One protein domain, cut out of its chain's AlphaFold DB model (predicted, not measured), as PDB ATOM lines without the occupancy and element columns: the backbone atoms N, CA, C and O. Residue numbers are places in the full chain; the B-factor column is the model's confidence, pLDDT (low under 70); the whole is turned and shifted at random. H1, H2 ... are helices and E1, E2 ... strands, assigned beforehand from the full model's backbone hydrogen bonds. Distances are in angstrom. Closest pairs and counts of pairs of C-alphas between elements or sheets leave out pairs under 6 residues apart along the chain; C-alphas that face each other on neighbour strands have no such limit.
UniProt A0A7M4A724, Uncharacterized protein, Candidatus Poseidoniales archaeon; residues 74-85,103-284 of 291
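AT A GLANCE: This is residues 74 to 85 and 103 to 284 of the 291 residues of an uncharacterized protein of Candidatus Poseidoniales archaeon (UniProt A0A7M4A724). Small antiparallel sheets are stacked partly face to face in a row, E1 and E2 at one end, then E3 to E6, then E7 to E10, and E11 to E13 at the other end; H1 lies off the sheets, and residues 256 to 284, with the long helix H2, stick out as a tail. The printed part has 194 residues with two named helices and thirteen named strands, in the order E1 E2 H1 E3 to E13 H2, and its class is mixed, helices and strands. The whole is loose, with a radius of gyration of the C-alphas of 23.6 A, and spans 88 by 46 by 32 A; the tail makes the length, and the body without it spans 44 by 43 by 27 A.

HOW THE PARTS SIT: The sheet of E3, residues 128 to 135, E4, 138 to 144, E5, 149 to 155, and E6, 161 to 163, is a meander, each strand the antiparallel neighbour of the one before. N 130 and O 142 are 2.8 A apart, N 141 and O 152 2.9 A, and N 153 and O 162 2.8 A, within hydrogen-bond range. E7, 171 to 177, E8, 180 to 185, E9, 203 to 208, and E10, 215 to 217, form a second meander, with N 175 and O 182 at 2.8 A, N 205 and O 183 at 2.9 A and N 206 and O 216 at 2.9 A. These two sheets are face to face, with best planes 20 degrees apart; the closest C-alphas of E5 and E7 are those of Arg 150 and Ala 171, 5.2 A. E11, 224 to 231, E12, 234 to 240, and E13, 246 to 252, make a third meander, with N 229 and O 236 at 2.8 A and N 235 and O 251 at 2.8 A; its sheet is face to face with the second, and the closest C-alphas of E7 and E11, Ser 175 and Tyr 229, are 5.3 A apart. The hairpin of E1, 74 to 79, and E2, 82 to 85, with N 77 and O 84 at 2.9 A, is face to face with the first sheet, completing a stack of sheets, face to face in turn. H1, 108 to 118, and H2, 262 to 284, are not on the three larger sheets; every O i to N i+4 pair is within hydrogen-bond range in H1, and 18 of 19 in H2.

IN THESE COORDINATES: E1 begins at C-alpha 74, (20.129, -42.576, -33.262). E3 is 21.3 A long and bends by 52 degrees at residue 131; E11 is 20.5 A long and bends by 57 degrees at residue 227. H2 is 33.1 A long and ends at C-alpha 284, (-30.043, -58.909, -86.175).

THE WHOLE: The C-alphas farthest apart, Glu 80 and Ala 284, are 88.8 A apart. Residues 86 to 102 are not printed, and C-alphas 85 and 103 are 11.4 A apart across the cut. E8 to E9 is a long link of 17 residues. Confidence is under 70 at residues 189 to 195 and 255 to 263.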
ATOM      1  N   ALA A  74      19.271 -43.645 -32.785       94.62
ATOM      2  CA  ALA A  74      20.129 -42.576 -33.262       94.62
ATOM      3  C   ALA A  74      20.432 -41.600 -32.135       94.62
ATOM      4  O   ALA A  74      19.541 -41.125 -31.447       94.62
ATOM      5  N   SER A  75      21.703 -41.273 -31.955       94.56
ATOM      6  CA  SER A  75      22.160 -40.300 -30.968       94.56
ATOM      7  C   SER A  75      23.050 -39.275 -31.655       94.56
ATOM      8  O   SER A  75      24.060 -39.649 -32.259       94.56
ATOM      9  N   ALA A  76      22.684 -37.999 -31.561       95.81
ATOM     10  CA  ALA A  76      23.445 -36.894 -32.124       95.81
ATOM     11  C   ALA A  76      24.439 -36.314 -31.120       95.81
ATOM     12  O   ALA A  76      24.111 -36.104 -29.950       95.81
ATOM     13  N   PHE A  77      25.645 -36.014 -31.591       94.38
ATOM     14  CA  PHE A  77      26.699 -35.418 -30.780       94.38
ATOM     15  C   PHE A  77      27.379 -34.271 -31.512       94.38
ATOM     16  O   PHE A  77      27.681 -34.379 -32.701       94.38
ATOM     17  N   ASN A  78      27.725 -33.225 -30.766       91.19
ATOM     18  CA  ASN A  78      28.591 -32.166 -31.273       91.19
ATOM     19  C   ASN A  78      30.064 -32.560 -31.122       91.19
ATOM     20  O   ASN A  78      30.507 -32.991 -30.049       91.19
ATOM     21  N   THR A  79      30.836 -32.389 -32.196       90.44
ATOM     22  CA  THR A  79      32.286 -32.627 -32.215       90.44
ATOM     23  C   THR A  79      33.033 -31.387 -32.697       90.44
ATOM     24  O   THR A  79      32.425 -30.424 -33.147       90.44
ATOM     25  N   GLU A  80      34.366 -31.402 -32.617       85.62
ATOM     26  CA  GLU A  80      35.200 -30.297 -33.114       85.62
ATOM     27  C   GLU A  80      35.142 -30.124 -34.645       85.62
ATOM     28  O   GLU A  80      35.522 -29.072 -35.146       85.62
ATOM     29  N   ASN A  81      34.696 -31.147 -35.389       86.00
ATOM     30  CA  ASN A  81      34.671 -31.158 -36.857       86.00
ATOM     31  C   ASN A  81      33.246 -31.344 -37.408       86.00
ATOM     32  O   ASN A  81      33.059 -32.048 -38.399       86.00
ATOM     33  N   GLY A  82      32.245 -30.770 -36.742       88.62
ATOM     34  CA  GLY A  82      30.836 -30.895 -37.113       88.62
ATOM     35  C   GLY A  82      30.063 -31.904 -36.267       88.62
ATOM     36  O   GLY A  82      30.647 -32.677 -35.494       88.62
ATOM     37  N   PRO A  83      28.729 -31.897 -36.376       94.94
ATOM     38  CA  PRO A  83      27.892 -32.826 -35.652       94.94
ATOM     39  C   PRO A  83      27.924 -34.214 -36.302       94.94
ATOM     40  O   PRO A  83      28.077 -34.369 -37.518       94.94
ATOM     41  N   ILE A  84      27.777 -35.239 -35.467       95.25
ATOM     42  CA  ILE A  84      27.724 -36.639 -35.887       95.25
ATOM     43  C   ILE A  84      26.460 -37.306 -35.362       95.25
ATOM     44  O   ILE A  84      26.000 -36.997 -34.262       95.25
ATOM     45  N   ILE A  85      25.940 -38.274 -36.112       95.62
ATOM     46  CA  ILE A  85      24.832 -39.136 -35.697       95.62
ATOM     47  C   ILE A  85      25.338 -40.566 -35.585       95.62
ATOM     48  O   ILE A  85      25.758 -41.180 -36.566       95.62
ATOM     49  N   GLU A 103      27.579 -33.760 -43.620       88.81
ATOM     50  CA  GLU A 103      28.358 -33.087 -44.655       88.81
ATOM     51  C   GLU A 103      27.734 -31.734 -45.009       88.81
ATOM     52  O   GLU A 103      26.656 -31.369 -44.549       88.81
ATOM     53  N   ARG A 104      28.397 -30.967 -45.874       91.00
ATOM     54  CA  ARG A 104      27.774 -29.787 -46.468       91.00
ATOM     55  C   ARG A 104      26.666 -30.213 -47.435       91.00
ATOM     56  O   ARG A 104      26.947 -30.868 -48.435       91.00
ATOM     57  N   PHE A 105      25.440 -29.768 -47.180       90.56
ATOM     58  CA  PHE A 105      24.242 -30.194 -47.920       90.56
ATOM     59  C   PHE A 105      23.551 -29.076 -48.731       90.56
ATOM     60  O   PHE A 105      22.542 -29.329 -49.383       90.56
ATOM     61  N   SER A 106      24.099 -27.854 -48.740       91.12
ATOM     62  CA  SER A 106      23.653 -26.735 -49.591       91.12
ATOM     63  C   SER A 106      24.815 -26.158 -50.413       91.12
ATOM     64  O   SER A 106      25.985 -26.477 -50.190       91.12
ATOM     65  N   ASN A 107      24.484 -25.327 -51.402       92.69
ATOM     66  CA  ASN A 107      25.442 -24.685 -52.300       92.69
ATOM     67  C   ASN A 107      25.954 -23.332 -51.764       92.69
ATOM     68  O   ASN A 107      25.317 -22.700 -50.924       92.69
ATOM     69  N   ASP A 108      27.082 -22.871 -52.317       93.38
ATOM     70  CA  ASP A 108      27.731 -21.607 -51.935       93.38
ATOM     71  C   ASP A 108      26.846 -20.371 -52.120       93.38
ATOM     72  O   ASP A 108      26.904 -19.468 -51.298       93.38
ATOM     73  N   LEU A 109      26.007 -20.333 -53.159       93.88
ATOM     74  CA  LEU A 109      25.178 -19.159 -53.455       93.88
ATOM     75  C   LEU A 109      24.097 -18.937 -52.394       93.88
ATOM     76  O   LEU A 109      23.858 -17.805 -51.984       93.88
ATOM     77  N   ASN A 110      23.445 -20.013 -51.955       92.88
ATOM     78  CA  ASN A 110      22.451 -19.947 -50.890       92.88
ATOM     79  C   ASN A 110      23.105 -19.558 -49.566       92.88
ATOM     80  O   ASN A 110      22.539 -18.771 -48.816       92.88
ATOM     81  N   ASP A 111      24.281 -20.115 -49.282       94.06
ATOM     82  CA  ASP A 111      24.980 -19.857 -48.029       94.06
ATOM     83  C   ASP A 111      25.473 -18.397 -47.981       94.06
ATOM     84  O   ASP A 111      25.148 -17.695 -47.032       94.06
ATOM     85  N   GLU A 112      26.103 -17.883 -49.046       93.38
ATOM     86  CA  GLU A 112      26.515 -16.469 -49.156       93.38
ATOM     87  C   GLU A 112      25.323 -15.503 -49.041       93.38
ATOM     88  O   GLU A 112      25.419 -14.456 -48.396       93.38
ATOM     89  N   TYR A 113      24.175 -15.857 -49.631       91.12
ATOM     90  CA  TYR A 113      22.954 -15.064 -49.500       91.12
ATOM     91  C   TYR A 113      22.478 -14.975 -48.044       91.12
ATOM     92  O   TYR A 113      22.140 -13.885 -47.582       91.12
ATOM     93  N   LEU A 114      22.471 -16.095 -47.314       90.12
ATOM     94  CA  LEU A 114      22.076 -16.108 -45.905       90.12
ATOM     95  C   LEU A 114      23.060 -15.338 -45.029       90.12
ATOM     96  O   LEU A 114      22.626 -14.563 -44.182       90.12
ATOM     97  N   GLU A 115      24.364 -15.495 -45.255       92.31
ATOM     98  CA  GLU A 115      25.383 -14.749 -44.513       92.31
ATOM     99  C   GLU A 115      25.221 -13.239 -44.693       92.31
ATOM    100  O   GLU A 115      25.319 -12.479 -43.729       92.31
ATOM    101  N   GLY A 116      24.923 -12.798 -45.918       88.94
ATOM    102  CA  GLY A 116      24.652 -11.395 -46.213       88.94
ATOM    103  C   GLY A 116      23.339 -10.884 -45.618       88.94
ATOM    104  O   GLY A 116      23.270  -9.719 -45.233       88.94
ATOM    105  N   LEU A 117      22.304 -11.727 -45.547       85.56
ATOM    106  CA  LEU A 117      20.982 -11.351 -45.040       85.56
ATOM    107  C   LEU A 117      20.933 -11.285 -43.508       85.56
ATOM    108  O   LEU A 117      20.339 -10.363 -42.956       85.56
ATOM    109  N   PHE A 118      21.540 -12.259 -42.832       86.19
ATOM    110  CA  PHE A 118      21.491 -12.398 -41.374       86.19
ATOM    111  C   PHE A 118      22.711 -11.798 -40.663       86.19
ATOM    112  O   PHE A 118      22.698 -11.690 -39.440       86.19
ATOM    113  N   GLU A 119      23.773 -11.448 -41.396       89.44
ATOM    114  CA  GLU A 119      25.076 -11.043 -40.839       89.44
ATOM    115  C   GLU A 119      25.692 -12.103 -39.894       89.44
ATOM    116  O   GLU A 119      26.497 -11.794 -39.012       89.44
ATOM    117  N   VAL A 120      25.327 -13.376 -40.092       91.00
ATOM    118  CA  VAL A 120      25.789 -14.544 -39.327       91.00
ATOM    119  C   VAL A 120      26.402 -15.559 -40.301       91.00
ATOM    120  O   VAL A 120      25.754 -15.878 -41.297       91.00
ATOM    121  N   PRO A 121      27.620 -16.077 -40.045       93.19
ATOM    122  CA  PRO A 121      28.263 -17.047 -40.929       93.19
ATOM    123  C   PRO A 121      27.509 -18.383 -40.957       93.19
ATOM    124  O   PRO A 121      27.005 -18.836 -39.928       93.19
ATOM    125  N   VAL A 122      27.501 -19.041 -42.116       94.62
ATOM    126  CA  VAL A 122      27.030 -20.420 -42.267       94.62
ATOM    127  C   VAL A 122      28.205 -21.356 -41.993       94.62
ATOM    128  O   VAL A 122      29.140 -21.442 -42.791       94.62
ATOM    129  N   ASP A 123      28.165 -22.087 -40.877       92.62
ATOM    130  CA  ASP A 123      29.260 -22.980 -40.474       92.62
ATOM    131  C   ASP A 123      28.774 -24.402 -40.175       92.62
ATOM    132  O   ASP A 123      28.278 -24.714 -39.095       92.62
ATOM    133  N   TYR A 124      28.995 -25.305 -41.131       92.25
ATOM    134  CA  TYR A 124      28.673 -26.724 -40.981       92.25
ATOM    135  C   TYR A 124      29.553 -27.432 -39.934       92.25
ATOM    136  O   TYR A 124      29.092 -28.380 -39.303       92.25
ATOM    137  N   ASN A 125      30.788 -26.977 -39.693       91.94
ATOM    138  CA  ASN A 125      31.687 -27.614 -38.718       91.94
ATOM    139  C   ASN A 125      31.334 -27.253 -37.272       91.94
ATOM    140  O   ASN A 125      31.679 -27.994 -36.355       91.94
ATOM    141  N   ASN A 126      30.660 -26.125 -37.064       91.69
ATOM    142  CA  ASN A 126      30.150 -25.715 -35.758       91.69
ATOM    143  C   ASN A 126      28.614 -25.811 -35.678       91.69
ATOM    144  O   ASN A 126      28.001 -25.240 -34.776       91.69
ATOM    145  N   SER A 127      27.998 -26.524 -36.626       93.88
ATOM    146  CA  SER A 127      26.557 -26.764 -36.648       93.88
ATOM    147  C   SER A 127      26.130 -27.726 -35.538       93.88
ATOM    148  O   SER A 127      26.933 -28.499 -35.008       93.88
ATOM    149  N   THR A 128      24.855 -27.668 -35.163       95.62
ATOM    150  CA  THR A 128      24.278 -28.503 -34.101       95.62
ATOM    151  C   THR A 128      23.026 -29.201 -34.607       95.62
ATOM    152  O   THR A 128      22.161 -28.573 -35.208       95.62
ATOM    153  N   ILE A 129      22.899 -30.500 -34.338       97.06
ATOM    154  CA  ILE A 129      21.653 -31.225 -34.614       97.06
ATOM    155  C   ILE A 129      20.693 -30.967 -33.458       97.06
ATOM    156  O   ILE A 129      20.975 -31.358 -32.323       97.06
ATOM    157  N   LEU A 130      19.583 -30.304 -33.760       96.31
ATOM    158  CA  LEU A 130      18.541 -29.944 -32.805       96.31
ATOM    159  C   LEU A 130      17.539 -31.075 -32.598       96.31
ATOM    160  O   LEU A 130      17.075 -31.273 -31.479       96.31
ATOM    161  N   ASP A 131      17.214 -31.802 -33.665       96.25
ATOM    162  CA  ASP A 131      16.178 -32.829 -33.636       96.25
ATOM    163  C   ASP A 131      16.470 -33.964 -34.621       96.25
ATOM    164  O   ASP A 131      17.137 -33.747 -35.641       96.25
ATOM    165  N   ILE A 132      15.993 -35.167 -34.301       97.00
ATOM    166  CA  ILE A 132      16.106 -36.357 -35.143       97.00
ATOM    167  C   ILE A 132      14.782 -37.102 -35.120       97.00
ATOM    168  O   ILE A 132      14.265 -37.407 -34.059       97.00
ATOM    169  N   GLU A 133      14.328 -37.496 -36.301       96.56
ATOM    170  CA  GLU A 133      13.192 -38.389 -36.485       96.56
ATOM    171  C   GLU A 133      13.605 -39.583 -37.342       96.56
ATOM    172  O   GLU A 133      14.456 -39.465 -38.232       96.56
ATOM    173  N   MET A 134      13.040 -40.757 -37.064       94.88
ATOM    174  CA  MET A 134      13.445 -42.003 -37.714       94.88
ATOM    175  C   MET A 134      12.269 -42.913 -38.029       94.88
ATOM    176  O   MET A 134      11.448 -43.204 -37.165       94.88
ATOM    177  N   ASP A 135      12.294 -43.483 -39.229       93.31
ATOM    178  CA  ASP A 135      11.457 -44.627 -39.564       93.31
ATOM    179  C   ASP A 135      12.171 -45.561 -40.545       93.31
ATOM    180  O   ASP A 135      12.757 -45.142 -41.554       93.31
ATOM    181  N   GLY A 136      12.170 -46.853 -40.214       89.19
ATOM    182  CA  GLY A 136      12.873 -47.891 -40.956       89.19
ATOM    183  C   GLY A 136      14.342 -47.551 -41.245       89.19
ATOM    184  O   GLY A 136      15.198 -47.562 -40.362       89.19
ATOM    185  N   ASN A 137      14.647 -47.297 -42.521       90.56
ATOM    186  CA  ASN A 137      16.009 -47.030 -43.002       90.56
ATOM    187  C   ASN A 137      16.291 -45.538 -43.232       90.56
ATOM    188  O   ASN A 137      17.359 -45.198 -43.747       90.56
ATOM    189  N   PHE A 138      15.343 -44.669 -42.902       94.44
ATOM    190  CA  PHE A 138      15.446 -43.236 -43.111       94.44
ATOM    191  C   PHE A 138      15.570 -42.513 -41.778       94.44
ATOM    192  O   PHE A 138      14.952 -42.873 -40.778       94.44
ATOM    193  N   LEU A 139      16.396 -41.476 -41.789       95.94
ATOM    194  CA  LEU A 139      16.591 -40.576 -40.671       95.94
ATOM    195  C   LEU A 139      16.465 -39.148 -41.181       95.94
ATOM    196  O   LEU A 139      17.097 -38.787 -42.172       95.94
ATOM    197  N   VAL A 140      15.680 -38.330 -40.496       97.38
ATOM    198  CA  VAL A 140      15.560 -36.899 -40.764       97.38
ATOM    199  C   VAL A 140      16.235 -36.154 -39.627       97.38
ATOM    200  O   VAL A 140      15.943 -36.417 -38.467       97.38
ATOM    201  N   ALA A 141      17.148 -35.242 -39.947       97.44
ATOM    202  CA  ALA A 141      17.838 -34.428 -38.953       97.44
ATOM    203  C   ALA A 141      17.555 -32.944 -39.176       97.44
ATOM    204  O   ALA A 141      17.693 -32.433 -40.292       97.44
ATOM    205  N   LEU A 142      17.204 -32.255 -38.092       97.75
ATOM    206  CA  LEU A 142      17.109 -30.805 -38.030       97.75
ATOM    207  C   LEU A 142      18.447 -30.235 -37.569       97.75
ATOM    208  O   LEU A 142      18.891 -30.506 -36.455       97.75
ATOM    209  N   VAL A 143      19.088 -29.446 -38.423       97.00
ATOM    210  CA  VAL A 143      20.444 -28.937 -38.210       97.00
ATOM    211  C   VAL A 143      20.426 -27.415 -38.151       97.00
ATOM    212  O   VAL A 143      20.030 -26.762 -39.117       97.00
ATOM    213  N   ASP A 144      20.893 -26.857 -37.039       95.94
ATOM    214  CA  ASP A 144      21.221 -25.440 -36.895       95.94
ATOM    215  C   ASP A 144      22.599 -25.176 -37.506       95.94
ATOM    216  O   ASP A 144      23.610 -25.689 -37.022       95.94
ATOM    217  N   ILE A 145      22.630 -24.388 -38.580       94.06
ATOM    218  CA  ILE A 145      23.855 -24.018 -39.301       94.06
ATOM    219  C   ILE A 145      24.335 -22.591 -38.987       94.06
ATOM    220  O   ILE A 145      25.257 -22.109 -39.648       94.06
ATOM    221  N   GLY A 146      23.705 -21.902 -38.029       93.25
ATOM    222  CA  GLY A 146      23.986 -20.513 -37.668       93.25
ATOM    223  C   GLY A 146      22.801 -19.584 -37.955       93.25
ATOM    224  O   GLY A 146      22.070 -19.240 -37.029       93.25
ATOM    225  N   PRO A 147      22.600 -19.126 -39.208       90.69
ATOM    226  CA  PRO A 147      21.541 -18.161 -39.514       90.69
ATOM    227  C   PRO A 147      20.129 -18.764 -39.489       90.69
ATOM    228  O   PRO A 147      19.166 -18.051 -39.221       90.69
ATOM    229  N   LEU A 148      19.983 -20.058 -39.790       92.31
ATOM    230  CA  LEU A 148      18.698 -20.756 -39.768       92.31
ATOM    231  C   LEU A 148      18.870 -22.267 -39.581       92.31
ATOM    232  O   LEU A 148      19.957 -22.816 -39.759       92.31
ATOM    233  N   ASN A 149      17.759 -22.934 -39.287       95.12
ATOM    234  CA  ASN A 149      17.689 -24.387 -39.196       95.12
ATOM    235  C   ASN A 149      17.298 -24.991 -40.550       95.12
ATOM    236  O   ASN A 149      16.432 -24.457 -41.246       95.12
ATOM    237  N   ARG A 150      17.900 -26.127 -40.911       94.75
ATOM    238  CA  ARG A 150      17.632 -26.859 -42.158       94.75
ATOM    239  C   ARG A 150      17.358 -28.331 -41.884       94.75
ATOM    240  O   ARG A 150      17.871 -28.888 -40.918       94.75
ATOM    241  N   LEU A 151      16.590 -28.962 -42.768       96.62
ATOM    242  CA  LEU A 151      16.287 -30.388 -42.699       96.62
ATOM    243  C   LEU A 151      17.039 -31.172 -43.764       96.62
ATOM    244  O   LEU A 151      17.014 -30.835 -44.954       96.62
ATOM    245  N   ILE A 152      17.650 -32.262 -43.316       96.25
ATOM    246  CA  ILE A 152      18.303 -33.244 -44.172       96.25
ATOM    247  C   ILE A 152      17.687 -34.621 -43.954       96.25
ATOM    248  O   ILE A 152      17.415 -35.024 -42.825       96.25
ATOM    249  N   LEU A 153      17.490 -35.342 -45.049       96.06
ATOM    250  CA  LEU A 153      17.152 -36.754 -45.076       96.06
ATOM    251  C   LEU A 153      18.431 -37.563 -45.275       96.06
ATOM    252  O   LEU A 153      19.249 -37.255 -46.143       96.06
ATOM    253  N   ILE A 154      18.580 -38.616 -44.487       95.62
ATOM    254  CA  ILE A 154      19.723 -39.512 -44.498       95.62
ATOM    255  C   ILE A 154      19.213 -40.935 -44.714       95.62
ATOM    256  O   ILE A 154      18.421 -41.458 -43.932       95.62
ATOM    257  N   ASP A 155      19.700 -41.575 -45.773       93.12
ATOM    258  CA  ASP A 155      19.504 -43.005 -46.004       93.12
ATOM    259  C   ASP A 155      20.566 -43.786 -45.223       93.12
ATOM    260  O   ASP A 155      21.761 -43.716 -45.520       93.12
ATOM    261  N   LEU A 156      20.131 -44.552 -44.223       90.81
ATOM    262  CA  LEU A 156      21.013 -45.311 -43.335       90.81
ATOM    263  C   LEU A 156      21.728 -46.471 -44.040       90.81
ATOM    264  O   LEU A 156      22.777 -46.915 -43.569       90.81
ATOM    265  N   LEU A 157      21.193 -46.973 -45.157       88.75
ATOM    266  CA  LEU A 157      21.811 -48.059 -45.919       88.75
ATOM    267  C   LEU A 157      22.899 -47.549 -46.861       88.75
ATOM    268  O   LEU A 157      23.962 -48.165 -46.961       88.75
ATOM    269  N   SER A 158      22.621 -46.464 -47.587       89.06
ATOM    270  CA  SER A 158      23.554 -45.921 -48.584       89.06
ATOM    271  C   SER A 158      24.488 -44.843 -48.032       89.06
ATOM    272  O   SER A 158      25.539 -44.593 -48.622       89.06
ATOM    273  N   GLY A 159      24.123 -44.213 -46.913       87.88
ATOM    274  CA  GLY A 159      24.796 -43.037 -46.363       87.88
ATOM    275  C   GLY A 159      24.521 -41.747 -47.142       87.88
ATOM    276  O   GLY A 159      25.156 -40.731 -46.864       87.88
ATOM    277  N   LYS A 160      23.613 -41.764 -48.131       92.19
ATOM    278  CA  LYS A 160      23.253 -40.576 -48.915       92.19
ATOM    279  C   LYS A 160      22.555 -39.556 -48.015       92.19
ATOM    280  O   LYS A 160      21.620 -39.912 -47.303       92.19
ATOM    281  N   GLN A 161      22.977 -38.297 -48.114       94.00
ATOM    282  CA  GLN A 161      22.339 -37.155 -47.458       94.00
ATOM    283  C   GLN A 161      21.691 -36.264 -48.521       94.00
ATOM    284  O   GLN A 161      22.296 -35.997 -49.563       94.00
ATOM    285  N   GLU A 162      20.462 -35.826 -48.281       93.06
ATOM    286  CA  GLU A 162      19.694 -34.983 -49.196       93.06
ATOM    287  C   GLU A 162      18.982 -33.883 -48.417       93.06
ATOM    288  O   GLU A 162      18.331 -34.138 -47.410       93.06
ATOM    289  N   MET A 163      19.115 -32.644 -48.877       93.31
ATOM    290  CA  MET A 163      18.397 -31.527 -48.287       93.31
ATOM    291  C   MET A 163      16.941 -31.549 -48.753       93.31
ATOM    292  O   MET A 163      16.681 -31.417 -49.947       93.31
ATOM    293  N   ILE A 164      16.008 -31.692 -47.809       94.31
ATOM    294  CA  ILE A 164      14.567 -31.771 -48.105       94.31
ATOM    295  C   ILE A 164      13.844 -30.445 -47.862       94.31
ATOM    296  O   ILE A 164      12.752 -30.219 -48.381       94.31
ATOM    297  N   SER A 165      14.459 -29.544 -47.089       92.62
ATOM    298  CA  SER A 165      13.918 -28.211 -46.848       92.62
ATOM    299  C   SER A 165      14.294 -27.201 -47.932       92.62
ATOM    300  O   SER A 165      15.334 -27.338 -48.577       92.62
ATOM    301  N   ASN A 166      13.525 -26.114 -48.071       92.94
ATOM    302  CA  ASN A 166      13.988 -24.966 -48.842       92.94
ATOM    303  C   ASN A 166      15.231 -24.363 -48.154       92.94
ATOM    304  O   ASN A 166      15.184 -24.070 -46.962       92.94
ATOM    305  N   PRO A 167      16.351 -24.162 -48.870       91.69
ATOM    306  CA  PRO A 167      17.594 -23.693 -48.265       91.69
ATOM    307  C   PRO A 167      17.579 -22.275 -47.724       91.69
ATOM    308  O   PRO A 167      18.484 -21.929 -46.962       91.69
ATOM    309  N   LEU A 168      16.592 -21.472 -48.109       91.25
ATOM    310  CA  LEU A 168      16.475 -20.080 -47.695       91.25
ATOM    311  C   LEU A 168      15.419 -19.869 -46.608       91.25
ATOM    312  O   LEU A 168      15.271 -18.749 -46.127       91.25
ATOM    313  N   TRP A 169      14.680 -20.916 -46.236       92.44
ATOM    314  CA  TRP A 169      13.603 -20.841 -45.254       92.44
ATOM    315  C   TRP A 169      13.969 -21.655 -44.012       92.44
ATOM    316  O   TRP A 169      14.503 -22.758 -44.147       92.44
ATOM    317  N   PRO A 170      13.700 -21.139 -42.801       92.94
ATOM    318  CA  PRO A 170      13.926 -21.903 -41.586       92.94
ATOM    319  C   PRO A 170      12.956 -23.084 -41.544       92.94
ATOM    320  O   PRO A 170      11.763 -22.916 -41.812       92.94
ATOM    321  N   ALA A 171      13.480 -24.261 -41.209       95.31
ATOM    322  CA  ALA A 171      12.712 -25.484 -41.026       95.31
ATOM    323  C   ALA A 171      12.638 -25.877 -39.544       95.31
ATOM    324  O   ALA A 171      13.539 -25.556 -38.773       95.31
ATOM    325  N   GLU A 172      11.567 -26.551 -39.134       95.75
ATOM    326  CA  GLU A 172      11.319 -26.938 -37.738       95.75
ATOM    327  C   GLU A 172      10.473 -28.228 -37.677       95.75
ATOM    328  O   GLU A 172       9.786 -28.567 -38.643       95.75
ATOM    329  N   SER A 173      10.507 -28.920 -36.531       96.38
ATOM    330  CA  SER A 173       9.601 -30.024 -36.155       96.38
ATOM    331  C   SER A 173       9.360 -31.070 -37.258       96.38
ATOM    332  O   SER A 173       8.238 -31.156 -37.771       96.38
ATOM    333  N   PRO A 174      10.391 -31.829 -37.673       97.44
ATOM    334  CA  PRO A 174      10.183 -32.945 -38.585       97.44
ATOM    335  C   PRO A 174       9.331 -34.043 -37.935       97.44
ATOM    336  O   PRO A 174       9.254 -34.149 -36.718       97.44
ATOM    337  N   SER A 175       8.711 -34.873 -38.765       97.12
ATOM    338  CA  SER A 175       8.076 -36.134 -38.390       97.12
ATOM    339  C   SER A 175       8.068 -37.051 -39.608       97.12
ATOM    340  O   SER A 175       7.848 -36.583 -40.729       97.12
ATOM    341  N   ILE A 176       8.321 -38.342 -39.416       96.00
ATOM    342  CA  ILE A 176       8.415 -39.334 -40.492       96.00
ATOM    343  C   ILE A 176       7.535 -40.544 -40.180       96.00
ATOM    344  O   ILE A 176       7.527 -41.035 -39.058       96.00
ATOM    345  N   ASP A 177       6.806 -41.022 -41.188       93.50
ATOM    346  CA  ASP A 177       6.132 -42.322 -41.155       93.50
ATOM    347  C   ASP A 177       6.118 -42.919 -42.567       93.50
ATOM    348  O   ASP A 177       5.667 -42.301 -43.544       93.50
ATOM    349  N   GLY A 178       6.676 -44.118 -42.690       89.75
ATOM    350  CA  GLY A 178       6.849 -44.845 -43.931       89.75
ATOM    351  C   GLY A 178       7.646 -44.053 -44.961       89.75
ATOM    352  O   GLY A 178       8.872 -43.971 -44.933       89.75
ATOM    353  N   ASN A 179       6.921 -43.519 -45.941       89.25
ATOM    354  CA  ASN A 179       7.503 -42.875 -47.111       89.25
ATOM    355  C   ASN A 179       7.350 -41.355 -47.132       89.25
ATOM    356  O   ASN A 179       7.700 -40.712 -48.121       89.25
ATOM    357  N   ASN A 180       6.775 -40.797 -46.074       92.81
ATOM    358  CA  ASN A 180       6.345 -39.416 -46.022       92.81
ATOM    359  C   ASN A 180       6.988 -38.726 -44.828       92.81
ATOM    360  O   ASN A 180       7.085 -39.292 -43.740       92.81
ATOM    361  N   ILE A 181       7.404 -37.485 -45.045       96.00
ATOM    362  CA  ILE A 181       7.968 -36.629 -44.009       96.00
ATOM    363  C   ILE A 181       7.124 -35.367 -43.961       96.00
ATOM    364  O   ILE A 181       7.000 -34.676 -44.974       96.00
ATOM    365  N   ALA A 182       6.574 -35.053 -42.794       97.31
ATOM    366  CA  ALA A 182       5.992 -33.750 -42.528       97.31
ATOM    367  C   ALA A 182       6.990 -32.890 -41.765       97.31
ATOM    368  O   ALA A 182       7.748 -33.381 -40.932       97.31
ATOM    369  N   PHE A 183       6.996 -31.599 -42.052       97.75
ATOM    370  CA  PHE A 183       7.795 -30.634 -41.310       97.75
ATOM    371  C   PHE A 183       7.199 -29.239 -41.436       97.75
ATOM    372  O   PHE A 183       6.336 -28.986 -42.279       97.75
ATOM    373  N   LEU A 184       7.686 -28.320 -40.609       97.12
ATOM    374  CA  LEU A 184       7.342 -26.909 -40.699       97.12
ATOM    375  C   LEU A 184       8.417 -26.140 -41.454       97.12
ATOM    376  O   LEU A 184       9.609 -26.400 -41.294       97.12
ATOM    377  N   GLN A 185       7.994 -25.151 -42.235       95.19
ATOM    378  CA  GLN A 185       8.869 -24.101 -42.751       95.19
ATOM    379  C   GLN A 185       8.184 -22.748 -42.690       95.19
ATOM    380  O   GLN A 185       6.959 -22.675 -42.631       95.19
ATOM    381  N   ARG A 186       8.976 -21.674 -42.741       93.19
ATOM    382  CA  ARG A 186       8.462 -20.305 -42.870       93.19
ATOM    383  C   ARG A 186       8.770 -19.754 -44.254       93.19
ATOM    384  O   ARG A 186       9.910 -19.346 -44.490       93.19
ATOM    385  N   PRO A 187       7.801 -19.756 -45.184       89.94
ATOM    386  CA  PRO A 187       8.016 -19.244 -46.526       89.94
ATOM    387  C   PRO A 187       8.290 -17.746 -46.494       89.94
ATOM    388  O   PRO A 187       7.390 -16.928 -46.331       89.94
ATOM    389  N   ILE A 188       9.554 -17.377 -46.667       83.88
ATOM    390  CA  ILE A 188       9.953 -15.977 -46.724       83.88
ATOM    391  C   ILE A 188       9.674 -15.464 -48.134       83.88
ATOM    392  O   ILE A 188      10.344 -15.843 -49.100       83.88
ATOM    393  N   SER A 189       8.693 -14.572 -48.238       68.12
ATOM    394  CA  SER A 189       8.350 -13.844 -49.456       68.12
ATOM    395  C   SER A 189       8.609 -12.349 -49.266       68.12
ATOM    396  O   SER A 189       7.685 -11.558 -49.091       68.12
ATOM    397  N   GLY A 190       9.873 -11.934 -49.293       61.12
ATOM    398  CA  GLY A 190      10.211 -10.522 -49.144       61.12
ATOM    399  C   GLY A 190      11.700 -10.252 -49.291       61.12
ATOM    400  O   GLY A 190      12.532 -11.097 -48.990       61.12
ATOM    401  N   SER A 191      12.030  -9.056 -49.771       57.03
ATOM    402  CA  SER A 191      13.396  -8.519 -49.801       57.03
ATOM    403  C   SER A 191      13.540  -7.360 -48.814       57.03
ATOM    404  O   SER A 191      14.249  -6.394 -49.101       57.03
ATOM    405  N   ASP A 192      12.748  -7.375 -47.738       58.44
ATOM    406  CA  ASP A 192      12.642  -6.224 -46.853       58.44
ATOM    407  C   ASP A 192      13.881  -6.082 -45.965       58.44
ATOM    408  O   ASP A 192      14.505  -7.055 -45.551       58.44
ATOM    409  N   SER A 193      14.247  -4.832 -45.714       53.69
ATOM    410  CA  SER A 193      15.489  -4.447 -45.034       53.69
ATOM    411  C   SER A 193      15.463  -4.644 -43.512       53.69
ATOM    412  O   SER A 193      16.520  -4.650 -42.891       53.69
ATOM    413  N   ASN A 194      14.275  -4.834 -42.926       58.91
ATOM    414  CA  ASN A 194      14.074  -5.252 -41.537       58.91
ATOM    415  C   ASN A 194      13.547  -6.685 -41.538       58.91
ATOM    416  O   ASN A 194      12.357  -6.930 -41.369       58.91
ATOM    417  N   PHE A 195      14.438  -7.616 -41.831       68.06
ATOM    418  CA  PHE A 195      14.108  -9.019 -41.968       68.06
ATOM    419  C   PHE A 195      14.036  -9.692 -40.586       68.06
ATOM    420  O   PHE A 195      15.053  -9.823 -39.907       68.06
ATOM    421  N   ASP A 196      12.838 -10.114 -40.178       74.38
ATOM    422  CA  ASP A 196      12.632 -11.023 -39.047       74.38
ATOM    423  C   ASP A 196      11.885 -12.282 -39.536       74.38
ATOM    424  O   ASP A 196      10.697 -12.205 -39.867       74.38
ATOM    425  N   PRO A 197      12.546 -13.458 -39.604       71.38
ATOM    426  CA  PRO A 197      11.899 -14.710 -39.991       71.38
ATOM    427  C   PRO A 197      10.680 -15.063 -39.132       71.38
ATOM    428  O   PRO A 197       9.813 -15.801 -39.593       71.38
ATOM    429  N   LEU A 198      10.612 -14.567 -37.891       74.50
ATOM    430  CA  LEU A 198       9.519 -14.852 -36.964       74.50
ATOM    431  C   LEU A 198       8.201 -14.182 -37.364       74.50
ATOM    432  O   LEU A 198       7.154 -14.615 -36.885       74.50
ATOM    433  N   GLU A 199       8.235 -13.176 -38.243       82.62
ATOM    434  CA  GLU A 199       7.030 -12.539 -38.789       82.62
ATOM    435  C   GLU A 199       6.299 -13.428 -39.804       82.62
ATOM    436  O   GLU A 199       5.112 -13.228 -40.052       82.62
ATOM    437  N   TYR A 200       6.983 -14.422 -40.378       87.25
ATOM    438  CA  TYR A 200       6.383 -15.357 -41.323       87.25
ATOM    439  C   TYR A 200       5.764 -16.548 -40.592       87.25
ATOM    440  O   TYR A 200       6.362 -17.128 -39.673       87.25
ATOM    441  N   ASN A 201       4.576 -16.940 -41.047       90.38
ATOM    442  CA  ASN A 201       3.858 -18.087 -40.511       90.38
ATOM    443  C   ASN A 201       4.636 -19.383 -40.732       90.38
ATOM    444  O   ASN A 201       5.301 -19.575 -41.753       90.38
ATOM    445  N   ARG A 202       4.550 -20.281 -39.746       93.31
ATOM    446  CA  ARG A 202       4.964 -21.675 -39.920       93.31
ATOM    447  C   ARG A 202       3.887 -22.402 -40.697       93.31
ATOM    448  O   ARG A 202       2.784 -22.545 -40.188       93.31
ATOM    449  N   GLU A 203       4.250 -22.905 -41.863       95.50
ATOM    450  CA  GLU A 203       3.400 -23.703 -42.735       95.50
ATOM    451  C   GLU A 203       3.827 -25.170 -42.696       95.50
ATOM    452  O   GLU A 203       5.010 -25.473 -42.521       95.50
ATOM    453  N   VAL A 204       2.873 -26.081 -42.891       96.81
ATOM    454  CA  VAL A 204       3.124 -27.522 -42.982       96.81
ATOM    455  C   VAL A 204       3.519 -27.886 -44.404       96.81
ATOM    456  O   VAL A 204       2.826 -27.558 -45.369       96.81
ATOM    457  N   PHE A 205       4.613 -28.625 -44.522       96.19
ATOM    458  CA  PHE A 205       5.121 -29.180 -45.765       96.19
ATOM    459  C   PHE A 205       5.167 -30.700 -45.689       96.19
ATOM    460  O   PHE A 205       5.388 -31.272 -44.624       96.19
ATOM    461  N   LEU A 206       4.992 -31.333 -46.844       95.06
ATOM    462  CA  LEU A 206       5.094 -32.770 -47.044       95.06
ATOM    463  C   LEU A 206       6.207 -33.073 -48.043       95.06
ATOM    464  O   LEU A 206       6.258 -32.465 -49.109       95.06
ATOM    465  N   TRP A 207       7.045 -34.055 -47.734       94.00
ATOM    466  CA  TRP A 207       8.025 -34.625 -48.650       94.00
ATOM    467  C   TRP A 207       7.773 -36.122 -48.838       94.00
ATOM    468  O   TRP A 207       7.706 -36.867 -47.862       94.00
ATOM    469  N   ASP A 208       7.681 -36.559 -50.094       91.44
ATOM    470  CA  ASP A 208       7.576 -37.971 -50.478       91.44
ATOM    471  C   ASP A 208       8.967 -38.514 -50.844       91.44
ATOM    472  O   ASP A 208       9.590 -38.072 -51.813       91.44
ATOM    473  N   ILE A 209       9.447 -39.493 -50.072       90.19
ATOM    474  CA  ILE A 209      10.796 -40.061 -50.187       90.19
ATOM    475  C   ILE A 209      10.992 -40.868 -51.488       90.19
ATOM    476  O   ILE A 209      12.116 -40.963 -51.980       90.19
ATOM    477  N   MET A 210       9.933 -41.464 -52.055       83.44
ATOM    478  CA  MET A 210      10.018 -42.323 -53.262       83.44
ATOM    479  C   MET A 210       9.313 -41.727 -54.482       83.44
ATOM    480  O   MET A 210       9.409 -42.290 -55.576       83.44
ATOM    481  N   GLY A 211       8.560 -40.646 -54.293       78.62
ATOM    482  CA  GLY A 211       7.793 -39.981 -55.335       78.62
ATOM    483  C   GLY A 211       8.621 -38.994 -56.149       78.62
ATOM    484  O   GLY A 211       9.544 -39.362 -56.875       78.62
ATOM    485  N   SER A 212       8.220 -37.723 -56.102       70.50
ATOM    486  CA  SER A 212       8.802 -36.648 -56.912       70.50
ATOM    487  C   SER A 212      10.134 -36.114 -56.385       70.50
ATOM    488  O   SER A 212      10.781 -35.371 -57.116       70.50
ATOM    489  N   ASN A 213      10.547 -36.474 -55.161       72.75
ATOM    490  CA  ASN A 213      11.621 -35.791 -54.427       72.75
ATOM    491  C   ASN A 213      11.417 -34.264 -54.424       72.75
ATOM    492  O   ASN A 213      12.345 -33.485 -54.636       72.75
ATOM    493  N   GLU A 214      10.170 -33.839 -54.242       78.56
ATOM    494  CA  GLU A 214       9.796 -32.437 -54.121       78.56
ATOM    495  C   GLU A 214       8.921 -32.284 -52.883       78.56
ATOM    496  O   GLU A 214       8.097 -33.151 -52.579       78.56
ATOM    497  N   TRP A 215       9.095 -31.170 -52.176       85.25
ATOM    498  CA  TRP A 215       8.190 -30.796 -51.103       85.25
ATOM    499  C   TRP A 215       6.906 -30.190 -51.675       85.25
ATOM    500  O   TRP A 215       6.913 -29.506 -52.700       85.25
ATOM    501  N   VAL A 216       5.803 -30.399 -50.967       90.62
ATOM    502  CA  VAL A 216       4.503 -29.784 -51.233       90.62
ATOM    503  C   VAL A 216       4.072 -29.030 -49.986       90.62
ATOM    504  O   VAL A 216       4.012 -29.601 -48.901       90.62
ATOM    505  N   GLN A 217       3.768 -27.745 -50.142       93.69
ATOM    506  CA  GLN A 217       3.152 -26.951 -49.086       93.69
ATOM    507  C   GLN A 217       1.685 -27.381 -48.927       93.69
ATOM    508  O   GLN A 217       0.946 -27.436 -49.910       93.69
ATOM    509  N   ILE A 218       1.272 -27.720 -47.707       93.69
ATOM    510  CA  ILE A 218      -0.086 -28.187 -47.390       93.69
ATOM    511  C   ILE A 218      -0.956 -27.013 -46.939       93.69
ATOM    512  O   ILE A 218      -2.044 -26.801 -47.478       93.69
ATOM    513  N   THR A 219      -0.465 -26.218 -45.991       93.19
ATOM    514  CA  THR A 219      -1.172 -25.046 -45.456       93.19
ATOM    515  C   THR A 219      -0.742 -23.779 -46.188       93.19
ATOM    516  O   THR A 219       0.403 -23.655 -46.607       93.19
ATOM    517  N   HIS A 220      -1.682 -22.867 -46.422       89.88
ATOM    518  CA  HIS A 220      -1.458 -21.602 -47.137       89.88
ATOM    519  C   HIS A 220      -2.272 -20.473 -46.487       89.88
ATOM    520  O   HIS A 220      -2.790 -19.595 -47.183       89.88
ATOM    521  N   ASP A 221      -2.504 -20.586 -45.183       84.50
ATOM    522  CA  ASP A 221      -3.377 -19.697 -44.427       84.50
ATOM    523  C   ASP A 221      -2.570 -18.691 -43.599       84.50
ATOM    524  O   ASP A 221      -1.344 -18.659 -43.625       84.50
ATOM    525  N   ASP A 222      -3.275 -17.803 -42.905       85.69
ATOM    526  CA  ASP A 222      -2.637 -16.767 -42.096       85.69
ATOM    527  C   ASP A 222      -2.326 -17.252 -40.663       85.69
ATOM    528  O   ASP A 222      -1.950 -16.445 -39.811       85.69
ATOM    529  N   PHE A 223      -2.461 -18.554 -40.377       89.31
ATOM    530  CA  PHE A 223      -2.286 -19.107 -39.040       89.31
ATOM    531  C   PHE A 223      -0.952 -19.821 -38.869       89.31
ATOM    532  O   PHE A 223      -0.363 -20.388 -39.785       89.31
ATOM    533  N   ASN A 224      -0.477 -19.832 -37.626       91.06
ATOM    534  CA  ASN A 224       0.724 -20.570 -37.287       91.06
ATOM    535  C   ASN A 224       0.399 -22.036 -37.012       91.06
ATOM    536  O   ASN A 224      -0.412 -22.351 -36.136       91.06
ATOM    537  N   GLN A 225       1.117 -22.911 -37.709       94.62
ATOM    538  CA  GLN A 225       1.054 -24.351 -37.515       94.62
ATOM    539  C   GLN A 225       2.163 -24.819 -36.561       94.62
ATOM    540  O   GLN A 225       3.225 -24.191 -36.445       94.62
ATOM    541  N   TYR A 226       1.901 -25.912 -35.846       95.38
ATOM    542  CA  TYR A 226       2.780 -26.453 -34.811       95.38
ATOM    543  C   TYR A 226       2.761 -27.979 -34.795       95.38
ATOM    544  O   TYR A 226       1.702 -28.589 -34.949       95.38
ATOM    545  N   ASN A 227       3.929 -28.567 -34.516       94.31
ATOM    546  CA  ASN A 227       4.141 -29.995 -34.267       94.31
ATOM    547  C   ASN A 227       3.388 -30.901 -35.252       94.31
ATOM    548  O   ASN A 227       2.495 -31.643 -34.828       94.31
ATOM    549  N   PRO A 228       3.691 -30.820 -36.560       96.44
ATOM    550  CA  PRO A 228       3.125 -31.759 -37.497       96.44
ATOM    551  C   PRO A 228       3.603 -33.167 -37.141       96.44
ATOM    552  O   PRO A 228       4.768 -33.377 -36.814       96.44
ATOM    553  N   TYR A 229       2.693 -34.125 -37.208       95.94
ATOM    554  CA  TYR A 229       2.966 -35.521 -36.947       95.94
ATOM    555  C   TYR A 229       2.450 -36.361 -38.105       95.94
ATOM    556  O   TYR A 229       1.298 -36.224 -38.535       95.94
ATOM    557  N   MET A 230       3.325 -37.214 -38.623       95.19
ATOM    558  CA  MET A 230       3.003 -38.142 -39.687       95.19
ATOM    559  C   MET A 230       2.183 -39.314 -39.151       95.19
ATOM    560  O   MET A 230       2.444 -39.864 -38.086       95.19
ATOM    561  N   LEU A 231       1.166 -39.691 -39.913       91.25
ATOM    562  CA  LEU A 231       0.362 -40.885 -39.709       91.25
ATOM    563  C   LEU A 231       0.466 -41.737 -40.976       91.25
ATOM    564  O   LEU A 231       0.614 -41.196 -42.072       91.25
ATOM    565  N   SER A 232       0.254 -43.044 -40.836       87.06
ATOM    566  CA  SER A 232       0.200 -43.981 -41.974       87.06
ATOM    567  C   SER A 232      -0.632 -43.486 -43.164       87.06
ATOM    568  O   SER A 232      -0.193 -43.609 -44.307       87.06
ATOM    569  N   ASP A 233      -1.779 -42.854 -42.897       86.12
ATOM    570  CA  ASP A 233      -2.725 -42.397 -43.925       86.12
ATOM    571  C   ASP A 233      -2.960 -40.869 -43.917       86.12
ATOM    572  O   ASP A 233      -3.946 -40.368 -44.480       86.12
ATOM    573  N   GLY A 234      -2.098 -40.089 -43.260       91.19
ATOM    574  CA  GLY A 234      -2.357 -38.664 -43.059       91.19
ATOM    575  C   GLY A 234      -1.251 -37.876 -42.370       91.19
ATOM    576  O   GLY A 234      -0.189 -38.385 -42.043       91.19
ATOM    577  N   ILE A 235      -1.537 -36.606 -42.123       94.88
ATOM    578  CA  ILE A 235      -0.710 -35.688 -41.343       94.88
ATOM    579  C   ILE A 235      -1.634 -35.005 -40.345       94.88
ATOM    580  O   ILE A 235      -2.759 -34.640 -40.689       94.88
ATOM    581  N   THR A 236      -1.182 -34.807 -39.117       96.19
ATOM    582  CA  THR A 236      -1.898 -33.992 -38.136       96.19
ATOM    583  C   THR A 236      -1.013 -32.871 -37.624       96.19
ATOM    584  O   THR A 236       0.195 -33.035 -37.586       96.19
ATOM    585  N   TRP A 237      -1.581 -31.725 -37.264       96.44
ATOM    586  CA  TRP A 237      -0.848 -30.611 -36.659       96.44
ATOM    587  C   TRP A 237      -1.782 -29.782 -35.787       96.44
ATOM    588  O   TRP A 237      -3.005 -29.933 -35.832       96.44
ATOM    589  N   ILE A 238      -1.200 -28.894 -34.987       95.50
ATOM    590  CA  ILE A 238      -1.945 -27.943 -34.169       95.50
ATOM    591  C   ILE A 238      -1.928 -26.586 -34.866       95.50
ATOM    592  O   ILE A 238      -0.859 -26.067 -35.187       95.50
ATOM    593  N   THR A 239      -3.104 -26.001 -35.052       94.31
ATOM    594  CA  THR A 239      -3.276 -24.620 -35.511       94.31
ATOM    595  C   THR A 239      -3.647 -23.757 -34.316       94.31
ATOM    596  O   THR A 239      -4.500 -24.149 -33.516       94.31
ATOM    597  N   ILE A 240      -3.012 -22.593 -34.175       89.31
ATOM    598  CA  ILE A 240      -3.396 -21.595 -33.168       89.31
ATOM    599  C   ILE A 240      -3.903 -20.350 -33.892       89.31
ATOM    600  O   ILE A 240      -3.174 -19.770 -34.700       89.31
ATOM    601  N   ASP A 241      -5.146 -19.965 -33.607       84.50
ATOM    602  CA  ASP A 241      -5.763 -18.763 -34.174       84.50
ATOM    603  C   ASP A 241      -5.264 -17.464 -33.500       84.50
ATOM    604  O   ASP A 241      -4.510 -17.485 -32.523       84.50
ATOM    605  N   GLU A 242      -5.686 -16.307 -34.023       81.44
ATOM    606  CA  GLU A 242      -5.325 -14.989 -33.469       81.44
ATOM    607  C   GLU A 242      -5.830 -14.771 -32.027       81.44
ATOM    608  O   GLU A 242      -5.233 -14.001 -31.271       81.44
ATOM    609  N   ASP A 243      -6.908 -15.457 -31.637       84.00
ATOM    610  CA  ASP A 243      -7.510 -15.393 -30.302       84.00
ATOM    611  C   ASP A 243      -6.836 -16.366 -29.307       84.00
ATOM    612  O   ASP A 243      -7.140 -16.352 -28.108       84.00
ATOM    613  N   GLY A 244      -5.888 -17.185 -29.777       83.44
ATOM    614  CA  GLY A 244      -5.145 -18.170 -28.996       83.44
ATOM    615  C   GLY A 244      -5.860 -19.510 -28.807       83.44
ATOM    616  O   GLY A 244      -5.421 -20.314 -27.979       83.44
ATOM    617  N   ASN A 245      -6.946 -19.779 -29.533       88.56
ATOM    618  CA  ASN A 245      -7.596 -21.086 -29.517       88.56
ATOM    619  C   ASN A 245      -6.768 -22.081 -30.333       88.56
ATOM    620  O   ASN A 245      -6.309 -21.777 -31.431       88.56
ATOM    621  N   SER A 246      -6.573 -23.277 -29.779       90.75
ATOM    622  CA  SER A 246      -5.824 -24.350 -30.433       90.75
ATOM    623  C   SER A 246      -6.770 -25.399 -31.003       90.75
ATOM    624  O   SER A 246      -7.612 -25.936 -30.278       90.75
ATOM    625  N   GLU A 247      -6.586 -25.735 -32.274       92.25
ATOM    626  CA  GLU A 247      -7.330 -26.780 -32.973       92.25
ATOM    627  C   GLU A 247      -6.370 -27.860 -33.483       92.25
ATOM    628  O   GLU A 247      -5.299 -27.558 -34.005       92.25
ATOM    629  N   LEU A 248      -6.747 -29.133 -33.319       93.12
ATOM    630  CA  LEU A 248      -6.030 -30.260 -33.919       93.12
ATOM    631  C   LEU A 248      -6.604 -30.515 -35.313       93.12
ATOM    632  O   LEU A 248      -7.762 -30.919 -35.445       93.12
ATOM    633  N   VAL A 249      -5.786 -30.316 -36.339       93.19
ATOM    634  CA  VAL A 249      -6.154 -30.557 -37.734       93.19
ATOM    635  C   VAL A 249      -5.653 -31.932 -38.155       93.19
ATOM    636  O   VAL A 249      -4.541 -32.330 -37.811       93.19
ATOM    637  N   ILE A 250      -6.481 -32.675 -38.894       92.88
ATOM    638  CA  ILE A 250      -6.125 -33.967 -39.491       92.88
ATOM    639  C   ILE A 250      -6.336 -33.863 -41.000       92.88
ATOM    640  O   ILE A 250      -7.454 -33.657 -41.471       92.88
ATOM    641  N   TYR A 251      -5.257 -34.033 -41.750       91.38
ATOM    642  CA  TYR A 251      -5.226 -34.037 -43.203       91.38
ATOM    643  C   TYR A 251      -4.986 -35.458 -43.707       91.38
ATOM    644  O   TYR A 251      -3.964 -36.065 -43.406       91.38
ATOM    645  N   SER A 252      -5.931 -36.008 -44.467       89.50
ATOM    646  CA  SER A 252      -5.790 -37.355 -45.028       89.50
ATOM    647  C   SER A 252      -4.991 -37.320 -46.331       89.50
ATOM    648  O   SER A 252      -5.275 -36.511 -47.215       89.50
ATOM    649  N   LEU A 253      -4.009 -38.216 -46.446       83.31
ATOM    650  CA  LEU A 253      -3.219 -38.425 -47.663       83.31
ATOM    651  C   LEU A 253      -3.879 -39.411 -48.626       83.31
ATOM    652  O   LEU A 253      -3.502 -39.475 -49.801       83.31
ATOM    653  N   GLU A 254      -4.875 -40.168 -48.162       73.81
ATOM    654  CA  GLU A 254      -5.692 -40.948 -49.073       73.81
ATOM    655  C   GLU A 254      -6.309 -40.005 -50.103       73.81
ATOM    656  O   GLU A 254      -6.858 -38.946 -49.779       73.81
ATOM    657  N   LYS A 255      -6.291 -40.426 -51.372       53.66
ATOM    658  CA  LYS A 255      -7.290 -39.925 -52.306       53.66
ATOM    659  C   LYS A 255      -8.626 -40.360 -51.737       53.66
ATOM    660  O   LYS A 255      -9.115 -41.443 -52.058       53.66
ATOM    661  N   THR A 256      -9.244 -39.490 -50.941       43.19
ATOM    662  CA  THR A 256     -10.691 -39.457 -50.904       43.19
ATOM    663  C   THR A 256     -11.077 -39.462 -52.370       43.19
ATOM    664  O   THR A 256     -10.616 -38.641 -53.171       43.19
ATOM    665  N   PHE A 257     -11.797 -40.501 -52.780       37.28
ATOM    666  CA  PHE A 257     -12.552 -40.392 -53.999       37.28
ATOM    667  C   PHE A 257     -13.453 -39.186 -53.730       37.28
ATOM    668  O   PHE A 257     -14.532 -39.342 -53.160       37.28
ATOM    669  N   GLU A 258     -13.010 -37.976 -54.111       43.84
ATOM    670  CA  GLU A 258     -13.943 -36.961 -54.561       43.84
ATOM    671  C   GLU A 258     -14.917 -37.747 -55.400       43.84
ATOM    672  O   GLU A 258     -14.472 -38.573 -56.204       43.84
ATOM    673  N   GLU A 259     -16.200 -37.603 -55.097       43.59
ATOM    674  CA  GLU A 259     -17.280 -38.340 -55.716       43.59
ATOM    675  C   GLU A 259     -17.173 -38.100 -57.223       43.59
ATOM    676  O   GLU A 259     -17.772 -37.178 -57.772       43.59
ATOM    677  N   TYR A 260     -16.307 -38.876 -57.884       45.78
ATOM    678  CA  TYR A 260     -15.872 -38.680 -59.248       45.78
ATOM    679  C   TYR A 260     -17.036 -39.230 -60.017       45.78
ATOM    680  O   TYR A 260     -17.112 -40.388 -60.411       45.78
ATOM    681  N   SER A 261     -18.008 -38.343 -60.131       55.56
ATOM    682  CA  SER A 261     -19.085 -38.417 -61.049       55.56
ATOM    683  C   SER A 261     -19.835 -39.737 -60.985       55.56
ATOM    684  O   SER A 261     -19.951 -40.459 -61.974       55.56
ATOM    685  N   SER A 262     -20.463 -39.979 -59.833       62.44
ATOM    686  CA  SER A 262     -21.706 -40.752 -59.780       62.44
ATOM    687  C   SER A 262     -22.585 -40.371 -60.984       62.44
ATOM    688  O   SER A 262     -22.953 -41.238 -61.760       62.44
ATOM    689  N   VAL A 263     -22.755 -39.079 -61.291       67.00
ATOM    690  CA  VAL A 263     -23.570 -38.626 -62.431       67.00
ATOM    691  C   VAL A 263     -22.968 -38.934 -63.814       67.00
ATOM    692  O   VAL A 263     -23.703 -39.416 -64.677       67.00
ATOM    693  N   VAL A 264     -21.676 -38.691 -64.094       76.69
ATOM    694  CA  VAL A 264     -21.111 -38.992 -65.435       76.69
ATOM    695  C   VAL A 264     -20.988 -40.498 -65.652       76.69
ATOM    696  O   VAL A 264     -21.363 -40.983 -66.717       76.69
ATOM    697  N   LEU A 265     -20.556 -41.267 -64.651       76.12
ATOM    698  CA  LEU A 265     -20.477 -42.721 -64.772       76.12
ATOM    699  C   LEU A 265     -21.874 -43.358 -64.834       76.12
ATOM    700  O   LEU A 265     -22.115 -44.217 -65.683       76.12
ATOM    701  N   GLN A 266     -22.831 -42.905 -64.017       77.38
ATOM    702  CA  GLN A 266     -24.217 -43.380 -64.099       77.38
ATOM    703  C   GLN A 266     -24.869 -42.977 -65.422       77.38
ATOM    704  O   GLN A 266     -25.554 -43.800 -66.021       77.38
ATOM    705  N   SER A 267     -24.637 -41.763 -65.932       83.19
ATOM    706  CA  SER A 267     -25.177 -41.354 -67.238       83.19
ATOM    707  C   SER A 267     -24.546 -42.129 -68.395       83.19
ATOM    708  O   SER A 267     -25.266 -42.512 -69.318       83.19
ATOM    709  N   ALA A 268     -23.252 -42.454 -68.323       85.12
ATOM    710  CA  ALA A 268     -22.592 -43.333 -69.282       85.12
ATOM    711  C   ALA A 268     -23.200 -44.746 -69.261       85.12
ATOM    712  O   ALA A 268     -23.532 -45.280 -70.319       85.12
ATOM    713  N   ILE A 269     -23.430 -45.324 -68.076       84.38
ATOM    714  CA  ILE A 269     -24.084 -46.635 -67.920       84.38
ATOM    715  C   ILE A 269     -25.520 -46.600 -68.466       84.38
ATOM    716  O   ILE A 269     -25.914 -47.490 -69.221       84.38
ATOM    717  N   VAL A 270     -26.291 -45.558 -68.142       88.56
ATOM    718  CA  VAL A 270     -27.670 -45.386 -68.624       88.56
ATOM    719  C   VAL A 270     -27.717 -45.220 -70.143       88.56
ATOM    720  O   VAL A 270     -28.620 -45.766 -70.771       88.56
ATOM    721  N   MET A 271     -26.748 -44.530 -70.757       88.25
ATOM    722  CA  MET A 271     -26.648 -44.414 -72.217       88.25
ATOM    723  C   MET A 271     -26.170 -45.702 -72.897       88.25
ATOM    724  O   MET A 271     -26.586 -45.977 -74.022       88.25
ATOM    725  N   LEU A 272     -25.343 -46.517 -72.236       91.88
ATOM    726  CA  LEU A 272     -24.818 -47.757 -72.813       91.88
ATOM    727  C   LEU A 272     -25.929 -48.786 -73.087       91.88
ATOM    728  O   LEU A 272     -25.903 -49.475 -74.104       91.88
ATOM    729  N   ILE A 273     -26.931 -48.867 -72.207       90.25
ATOM    730  CA  ILE A 273     -28.044 -49.828 -72.298       90.25
ATOM    731  C   ILE A 273     -28.851 -49.690 -73.609       90.25
ATOM    732  O   ILE A 273     -28.952 -50.676 -74.344       90.25
ATOM    733  N   PRO A 274     -29.418 -48.517 -73.967       90.81
ATOM    734  CA  PRO A 274     -30.142 -48.363 -75.225       90.81
ATOM    735  C   PRO A 274     -29.223 -48.513 -76.439       90.81
ATOM    736  O   PRO A 274     -29.658 -49.039 -77.460       90.81
ATOM    737  N   LEU A 275     -27.953 -48.115 -76.337       89.75
ATOM    738  CA  LEU A 275     -27.001 -48.224 -77.441       89.75
ATOM    739  C   LEU A 275     -26.691 -49.692 -77.777       89.75
ATOM    740  O   LEU A 275     -26.671 -50.065 -78.949       89.75
ATOM    741  N   LEU A 276     -26.563 -50.546 -76.757       91.12
ATOM    742  CA  LEU A 276     -26.431 -51.996 -76.921       91.12
ATOM    743  C   LEU A 276     -27.689 -52.631 -77.526       91.12
ATOM    744  O   LEU A 276     -27.575 -53.531 -78.357       91.12
ATOM    745  N   LEU A 277     -28.882 -52.154 -77.159       90.00
ATOM    746  CA  LEU A 277     -30.137 -52.624 -77.757       90.00
ATOM    747  C   LEU A 277     -30.249 -52.229 -79.234       90.00
ATOM    748  O   LEU A 277     -30.617 -53.064 -80.061       90.00
ATOM    749  N   VAL A 278     -29.891 -50.990 -79.582       91.19
ATOM    750  CA  VAL A 278     -29.849 -50.524 -80.979       91.19
ATOM    751  C   VAL A 278     -28.842 -51.342 -81.779       91.19
ATOM    752  O   VAL A 278     -29.179 -51.841 -82.851       91.19
ATOM    753  N   TRP A 279     -27.639 -51.539 -81.243       88.00
ATOM    754  CA  TRP A 279     -26.602 -52.332 -81.894       88.00
ATOM    755  C   TRP A 279     -27.019 -53.798 -82.075       88.00
ATOM    756  O   TRP A 279     -26.828 -54.373 -83.148       88.00
ATOM    757  N   SER A 280     -27.659 -54.401 -81.070       90.69
ATOM    758  CA  SER A 280     -28.196 -55.763 -81.153       90.69
ATOM    759  C   SER A 280     -29.280 -55.884 -82.228       90.69
ATOM    760  O   SER A 280     -29.268 -56.830 -83.019       90.69
ATOM    761  N   HIS A 281     -30.179 -54.899 -82.315       86.19
ATOM    762  CA  HIS A 281     -31.230 -54.867 -83.328       86.19
ATOM    763  C   HIS A 281     -30.668 -54.674 -84.746       86.19
ATOM    764  O   HIS A 281     -31.080 -55.382 -85.665       86.19
ATOM    765  N   GLN A 282     -29.702 -53.768 -84.930       84.00
ATOM    766  CA  GLN A 282     -28.997 -53.587 -86.206       84.00
ATOM    767  C   GLN A 282     -28.299 -54.882 -86.639       84.00
ATOM    768  O   GLN A 282     -28.558 -55.386 -87.731       84.00
ATOM    769  N   SER A 283     -27.539 -55.494 -85.730       80.25
ATOM    770  CA  SER A 283     -26.845 -56.766 -85.968       80.25
ATOM    771  C   SER A 283     -27.795 -57.912 -86.350       80.25
ATOM    772  O   SER A 283     -27.410 -58.828 -87.075       80.25
ATOM    773  N   ALA A 284     -29.033 -57.905 -85.843       76.56
ATOM    774  CA  ALA A 284     -30.043 -58.909 -86.175       76.56
ATOM    775  C   ALA A 284     -30.699 -58.663 -87.545       76.56
ATOM    776  O   ALA A 284     -31.010 -59.624 -88.251       76.56
TER     777      ALA A 284